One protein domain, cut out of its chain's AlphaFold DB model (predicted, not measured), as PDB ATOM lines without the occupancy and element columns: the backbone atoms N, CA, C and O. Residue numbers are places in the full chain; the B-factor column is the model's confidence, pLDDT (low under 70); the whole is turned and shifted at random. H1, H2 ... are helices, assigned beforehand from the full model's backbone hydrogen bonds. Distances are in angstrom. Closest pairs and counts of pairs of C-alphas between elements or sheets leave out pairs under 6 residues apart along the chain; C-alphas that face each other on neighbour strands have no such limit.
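This is residues 73 to 129 of the 129 residues of an uncharacterized protein of Vibrio sp. CAIM 722 (UniProt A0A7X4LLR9). One long helix, H1, makes nearly the whole length, and a short second helix, H2, folds back from its far end, so that the two form a lopsided V. Most of H1 sticks out free, residues 74 to 103. The printed part has 57 residues with two named helices, H1 then H2, and no named strand: all helix, extended, radius of gyration of the C-alphas 18.9 A, spans 59 by 28 by 7 A.

Find C-alpha 74 at (341.355, 252.573, 307.874); from there H1, residues 74 to 111, runs 54.9 A. H2, residues 113 to 124, ends at C-alpha 124, (318.090, 276.112, 343.555).

Look at Leu 108 and Leu 116, whose C-alphas, the closest of H1 and H2, are 5.7 A apart. The helices touch there, H1 with residues 105 to 109 alone and H2 with 115 to 116 alone. They run opposite ways at a steep tilt of 46 degrees. In H1 and H2 every O i to N i+4 pair is within hydrogen-bond range.

The C-alphas of Ser 73 and Lys 114, the two farthest apart, are 59.1 A apart. The printed part has no cut, and the link from H1 to H2 is tight. Confidence is under 70 at residues 95 and 127 to 129.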
ATOM      1  N   SER A  73     339.505 248.423 309.659       86.31
ATOM      2  CA  SER A  73     339.874 249.112 308.436       86.31
ATOM      3  C   SER A  73     340.203 250.570 308.720       86.31
ATOM      4  O   SER A  73     339.748 251.166 309.703       86.31
ATOM      5  N   THR A  74     340.987 251.158 307.826       90.12
ATOM      6  CA  THR A  74     341.355 252.573 307.874       90.12
ATOM      7  C   THR A  74     340.114 253.468 307.960       90.12
ATOM      8  O   THR A  74     340.111 254.466 308.676       90.12
ATOM      9  N   GLU A  75     339.036 253.112 307.267       89.38
ATOM     10  CA  GLU A  75     337.774 253.852 307.212       89.38
ATOM     11  C   GLU A  75     337.044 253.812 308.558       89.38
ATOM     12  O   GLU A  75     336.600 254.853 309.045       89.38
ATOM     13  N   VAL A  76     336.986 252.639 309.199       88.44
ATOM     14  CA  VAL A  76     336.411 252.485 310.543       88.44
ATOM     15  C   VAL A  76     337.205 253.298 311.567       88.44
ATOM     16  O   VAL A  76     336.608 253.982 312.398       88.44
ATOM     17  N   GLN A  77     338.536 253.289 311.493       89.75
ATOM     18  CA  GLN A  77     339.379 254.090 312.388       89.75
ATOM     19  C   GLN A  77     339.164 255.594 312.182       89.75
ATOM     20  O   GLN A  77     338.975 256.322 313.156       89.75
ATOM     21  N   LYS A  78     339.118 256.057 310.925       91.44
ATOM     22  CA  LYS A  78     338.818 257.459 310.585       91.44
ATOM     23  C   LYS A  78     337.458 257.891 311.123       91.44
ATOM     24  O   LYS A  78     337.348 258.983 311.673       91.44
ATOM     25  N   PHE A  79     336.438 257.042 310.996       91.00
ATOM     26  CA  PHE A  79     335.107 257.327 311.526       91.00
ATOM     27  C   PHE A  79     335.110 257.432 313.057       91.00
ATOM     28  O   PHE A  79     334.594 258.408 313.601       91.00
ATOM     29  N   LYS A  80     335.758 256.492 313.760       88.94
ATOM     30  CA  LYS A  80     335.889 256.546 315.227       88.94
ATOM     31  C   LYS A  80     336.606 257.817 315.685       88.94
ATOM     32  O   LYS A  80     336.106 258.521 316.557       88.94
ATOM     33  N   GLN A  81     337.724 258.153 315.042       91.75
ATOM     34  CA  GLN A  81     338.484 259.365 315.344       91.75
ATOM     35  C   GLN A  81     337.668 260.640 315.079       91.75
ATOM     36  O   GLN A  81     337.723 261.590 315.860       91.75
ATOM     37  N   LEU A  82     336.894 260.672 313.990       91.38
ATOM     38  CA  LEU A  82     335.994 261.783 313.692       91.38
ATOM     39  C   LEU A  82     334.948 261.957 314.802       91.38
ATOM     40  O   LEU A  82     334.755 263.080 315.270       91.38
ATOM     41  N   GLN A  83     334.327 260.867 315.257       90.25
ATOM     42  CA  GLN A  83     333.324 260.914 316.321       90.25
ATOM     43  C   GLN A  83     333.919 261.412 317.647       90.25
ATOM     44  O   GLN A  83     333.338 262.278 318.302       90.25
ATOM     45  N   GLU A  84     335.117 260.947 318.010       90.00
ATOM     46  CA  GLU A  84     335.838 261.431 319.193       90.00
ATOM     47  C   GLU A  84     336.141 262.931 319.117       90.00
ATOM     48  O   GLU A  84     335.951 263.659 320.092       90.00
ATOM     49  N   ASN A  85     336.587 263.417 317.958       89.94
ATOM     50  CA  ASN A  85     336.874 264.837 317.760       89.94
ATOM     51  C   ASN A  85     335.607 265.693 317.855       89.94
ATOM     52  O   ASN A  85     335.629 266.753 318.482       89.94
ATOM     53  N   ILE A  86     334.498 265.232 317.270       85.88
ATOM     54  CA  ILE A  86     333.197 265.902 317.375       85.88
ATOM     55  C   ILE A  86     332.772 266.007 318.841       85.88
ATOM     56  O   ILE A  86     332.363 267.084 319.276       85.88
ATOM     57  N   ASN A  87     332.900 264.926 319.614       86.00
ATOM     58  CA  ASN A  87     332.534 264.926 321.030       86.00
ATOM     59  C   ASN A  87     333.420 265.872 321.844       86.00
ATOM     60  O   ASN A  87     332.888 266.714 322.557       86.00
ATOM     61  N   LYS A  88     334.739 265.878 321.618       87.31
ATOM     62  CA  LYS A  88     335.640 266.864 322.242       87.31
ATOM     63  C   LYS A  88     335.226 268.306 321.949       87.31
ATOM     64  O   LYS A  88     335.258 269.145 322.842       87.31
ATOM     65  N   ILE A  89     334.837 268.620 320.711       86.00
ATOM     66  CA  ILE A  89     334.374 269.969 320.353       86.00
ATOM     67  C   ILE A  89     333.075 270.311 321.091       86.00
ATOM     68  O   ILE A  89     332.953 271.426 321.604       86.00
ATOM     69  N   LYS A  90     332.120 269.376 321.156       82.25
ATOM     70  CA  LYS A  90     330.868 269.556 321.909       82.25
ATOM     71  C   LYS A  90     331.159 269.819 323.386       82.25
ATOM     72  O   LYS A  90     330.660 270.809 323.913       82.25
ATOM     73  N   ASP A  91     332.020 269.013 324.000       81.81
ATOM     74  CA  ASP A  91     332.395 269.135 325.409       81.81
ATOM     75  C   ASP A  91     333.084 270.473 325.684       81.81
ATOM     76  O   ASP A  91     332.700 271.194 326.598       81.81
ATOM     77  N   LEU A  92     334.042 270.880 324.846       76.94
ATOM     78  CA  LEU A  92     334.723 272.172 324.981       76.94
ATOM     79  C   LEU A  92     333.753 273.355 324.899       76.94
ATOM     80  O   LEU A  92     333.902 274.335 325.627       76.94
ATOM     81  N   LYS A  93     332.765 273.293 324.002       79.19
ATOM     82  CA  LYS A  93     331.770 274.361 323.853       79.19
ATOM     83  C   LYS A  93     330.750 274.362 324.986       79.19
ATOM     84  O   LYS A  93     330.360 275.442 325.420       79.19
ATOM     85  N   HIS A  94     330.362 273.190 325.480       75.88
ATOM     86  CA  HIS A  94     329.481 273.059 326.635       75.88
ATOM     87  C   HIS A  94     330.165 273.572 327.912       75.88
ATOM     88  O   HIS A  94     329.629 274.443 328.594       75.88
ATOM     89  N   ASN A  95     331.402 273.142 328.160       69.69
ATOM     90  CA  ASN A  95     332.208 273.580 329.300       69.69
ATOM     91  C   ASN A  95     332.559 275.070 329.215       69.69
ATOM     92  O   ASN A  95     332.679 275.731 330.237       69.69
ATOM     93  N   GLY A  96     332.676 275.640 328.012       71.88
ATOM     94  CA  GLY A  96     332.862 277.082 327.846       71.88
ATOM     95  C   GLY A  96     331.683 277.911 328.372       71.88
ATOM     96  O   GLY A  96     331.894 279.002 328.895       71.88
ATOM     97  N   LEU A  97     330.449 277.402 328.272       77.44
ATOM     98  CA  LEU A  97     329.269 278.062 328.837       77.44
ATOM     99  C   LEU A  97     329.254 277.966 330.364       77.44
ATOM    100  O   LEU A  97     328.950 278.954 331.028       77.44
ATOM    101  N   GLU A  98     329.633 276.811 330.909       75.62
ATOM    102  CA  GLU A  98     329.806 276.608 332.350       75.62
ATOM    103  C   GLU A  98     330.885 277.540 332.917       75.62
ATOM    104  O   GLU A  98     330.592 278.341 333.798       75.62
ATOM    105  N   GLN A  99     332.078 277.566 332.319       76.62
ATOM    106  CA  GLN A  99     333.174 278.461 332.710       76.62
ATOM    107  C   GLN A  99     332.798 279.944 332.597       76.62
ATOM    108  O   GLN A  99     333.199 280.773 333.417       76.62
ATOM    109  N   HIS A 100     332.023 280.312 331.574       78.69
ATOM    110  CA  HIS A 100     331.540 281.680 331.432       78.69
ATOM    111  C   HIS A 100     330.514 282.034 332.513       78.69
ATOM    112  O   HIS A 100     330.579 283.124 333.085       78.69
ATOM    113  N   ALA A 101     329.596 281.114 332.821       86.50
ATOM    114  CA  ALA A 101     328.637 281.275 333.903       86.50
ATOM    115  C   ALA A 101     329.350 281.396 335.258       86.50
ATOM    116  O   ALA A 101     329.057 282.332 335.998       86.50
ATOM    117  N   GLU A 102     330.331 280.539 335.545       86.62
ATOM    118  CA  GLU A 102     331.179 280.622 336.741       86.62
ATOM    119  C   GLU A 102     331.867 281.984 336.846       86.62
ATOM    120  O   GLU A 102     331.709 282.673 337.850       86.62
ATOM    121  N   SER A 103     332.522 282.448 335.777       86.44
ATOM    122  CA  SER A 103     333.191 283.755 335.775       86.44
ATOM    123  C   SER A 103     332.228 284.922 336.034       86.44
ATOM    124  O   SER A 103     332.588 285.894 336.703       86.44
ATOM    125  N   ILE A 104     330.996 284.858 335.521       89.88
ATOM    126  CA  ILE A 104     329.967 285.872 335.797       89.88
ATOM    127  C   ILE A 104     329.510 285.799 337.259       89.88
ATOM    128  O   ILE A 104     329.335 286.842 337.894       89.88
ATOM    129  N   LEU A 105     329.326 284.594 337.801       93.00
ATOM    130  CA  LEU A 105     328.938 284.394 339.197       93.00
ATOM    131  C   LEU A 105     330.036 284.861 340.162       93.00
ATOM    132  O   LEU A 105     329.710 285.502 341.162       93.00
ATOM    133  N   ASP A 106     331.310 284.643 339.839       93.44
ATOM    134  CA  ASP A 106     332.448 285.147 340.612       93.44
ATOM    135  C   ASP A 106     332.495 286.678 340.612       93.44
ATOM    136  O   ASP A 106     332.598 287.302 341.668       93.44
ATOM    137  N   LYS A 107     332.291 287.319 339.455       91.75
ATOM    138  CA  LYS A 107     332.191 288.789 339.389       91.75
ATOM    139  C   LYS A 107     331.016 289.325 340.201       91.75
ATOM    140  O   LYS A 107     331.138 290.362 340.852       91.75
ATOM    141  N   LEU A 108     329.872 288.638 340.184       94.00
ATOM    142  CA  LEU A 108     328.719 288.989 341.020       94.00
ATOM    143  C   LEU A 108     329.019 288.796 342.507       94.00
ATOM    144  O   LEU A 108     328.588 289.610 343.316       94.00
ATOM    145  N   LYS A 109     329.788 287.771 342.881       92.44
ATOM    146  CA  LYS A 109     330.236 287.555 344.261       92.44
ATOM    147  C   LYS A 109     331.060 288.728 344.780       92.44
ATOM    148  O   LYS A 109     330.906 289.099 345.937       92.44
ATOM    149  N   GLU A 110     331.918 289.295 343.938       92.31
ATOM    150  CA  GLU A 110     332.785 290.421 344.295       92.31
ATOM    151  C   GLU A 110     332.048 291.767 344.283       92.31
ATOM    152  O   GLU A 110     332.265 292.595 345.166       92.31
ATOM    153  N   SER A 111     331.164 291.990 343.303       91.62
ATOM    154  CA  SER A 111     330.513 293.292 343.077       91.62
ATOM    155  C   SER A 111     329.137 293.450 343.737       91.62
ATOM    156  O   SER A 111     328.820 294.535 344.223       91.62
ATOM    157  N   ASP A 112     328.317 292.394 343.786       94.00
ATOM    158  CA  ASP A 112     326.979 292.405 344.390       94.00
ATOM    159  C   ASP A 112     326.587 291.022 344.967       94.00
ATOM    160  O   ASP A 112     325.799 290.259 344.378       94.00
ATOM    161  N   PRO A 113     327.071 290.701 346.184       93.00
ATOM    162  CA  PRO A 113     326.770 289.437 346.851       93.00
ATOM    163  C   PRO A 113     325.273 289.208 347.110       93.00
ATOM    164  O   PRO A 113     324.831 288.064 347.268       93.00
ATOM    165  N   LYS A 114     324.465 290.274 347.201       93.56
ATOM    166  CA  LYS A 114     323.018 290.154 347.443       93.56
ATOM    167  C   LYS A 114     322.315 289.651 346.189       93.56
ATOM    168  O   LYS A 114     321.479 288.749 346.289       93.56
ATOM    169  N   THR A 115     322.681 290.185 345.024       91.31
ATOM    170  CA  THR A 115     322.166 289.713 343.734       91.31
ATOM    171  C   THR A 115     322.585 288.276 343.466       91.31
ATOM    172  O   THR A 115     321.724 287.477 343.093       91.31
ATOM    173  N   LEU A 116     323.835 287.899 343.764       94.62
ATOM    174  CA  LEU A 116     324.278 286.505 343.667       94.62
ATOM    175  C   LEU A 116     323.399 285.569 344.509       94.62
ATOM    176  O   LEU A 116     322.840 284.605 343.990       94.62
ATOM    177  N   ASN A 117     323.204 285.876 345.795       92.75
ATOM    178  CA  ASN A 117     322.397 285.045 346.694       92.75
ATOM    179  C   ASN A 117     320.931 284.929 346.250       92.75
ATOM    180  O   ASN A 117     320.319 283.867 346.378       92.75
ATOM    181  N   LYS A 118     320.352 286.010 345.718       93.94
ATOM    182  CA  LYS A 118     319.002 285.987 345.142       93.94
ATOM    183  C   LYS A 118     318.937 285.068 343.921       93.94
ATOM    184  O   LYS A 118     317.979 284.306 343.791       93.94
ATOM    185  N   LEU A 119     319.941 285.137 343.047       92.44
ATOM    186  CA  LEU A 119     320.026 284.320 341.841       92.44
ATOM    187  C   LEU A 119     320.158 282.835 342.201       92.44
ATOM    188  O   LEU A 119     319.358 282.026 341.736       92.44
ATOM    189  N   LEU A 120     321.077 282.498 343.112       93.38
ATOM    190  CA  LEU A 120     321.274 281.130 343.590       93.38
ATOM    191  C   LEU A 120     319.982 280.555 344.185       93.38
ATOM    192  O   LEU A 120     319.543 279.497 343.749       93.38
ATOM    193  N   LYS A 121     319.285 281.281 345.074       92.81
ATOM    194  CA  LYS A 121     317.997 280.821 345.639       92.81
ATOM    195  C   LYS A 121     316.915 280.584 344.580       92.81
ATOM    196  O   LYS A 121     316.133 279.636 344.690       92.81
ATOM    197  N   LYS A 122     316.852 281.439 343.554       92.00
ATOM    198  CA  LYS A 122     315.878 281.308 342.463       92.00
ATOM    199  C   LYS A 122     316.099 280.024 341.660       92.00
ATOM    200  O   LYS A 122     315.128 279.355 341.334       92.00
ATOM    201  N   TYR A 123     317.346 279.674 341.363       87.44
ATOM    202  CA  TYR A 123     317.650 278.495 340.547       87.44
ATOM    203  C   TYR A 123     317.729 277.200 341.366       87.44
ATOM    204  O   TYR A 123     317.324 276.150 340.875       87.44
ATOM    205  N   GLN A 124     318.114 277.265 342.645       86.75
ATOM    206  CA  GLN A 124     318.090 276.112 343.555       86.75
ATOM    207  C   GLN A 124     316.665 275.572 343.775       86.75
ATOM    208  O   GLN A 124     316.464 274.369 343.891       86.75
ATOM    209  N   SER A 125     315.660 276.455 343.777       75.69
ATOM    210  CA  SER A 125     314.240 276.077 343.870       75.69
ATOM    211  C   SER A 125     313.641 275.561 342.555       75.69
ATOM    212  O   SER A 125     312.605 274.900 342.581       75.69
ATOM    213  N   GLN A 126     314.281 275.831 341.415       71.12
ATOM    214  CA  GLN A 126     313.867 275.321 340.104       71.12
ATOM    215  C   GLN A 126     314.508 273.971 339.760       71.12
ATOM    216  O   GLN A 126     313.878 273.185 339.068       71.12
ATOM    217  N   ALA A 127     315.712 273.685 340.265       62.84
ATOM    218  CA  ALA A 127     316.413 272.416 340.044       62.84
ATOM    219  C   ALA A 127     315.899 271.243 340.907       62.84
ATOM    220  O   ALA A 127     316.286 270.104 340.684       62.84
ATOM    221  N   ALA A 128     315.053 271.517 341.908       54.12
ATOM    222  CA  ALA A 128     314.471 270.516 342.811       54.12
ATOM    223  C   ALA A 128     313.074 270.014 342.375       54.12
ATOM    224  O   ALA A 128     312.384 269.364 343.162       54.12
ATOM    225  N   LYS A 129     312.641 270.353 341.156       44.06
ATOM    226  CA  LYS A 129     311.427 269.851 340.497       44.06
ATOM    227  C   LYS A 129     311.810 268.971 339.320       44.06
ATOM    228  O   LYS A 129     311.052 268.010 339.081       44.06
TER     229      LYS A 129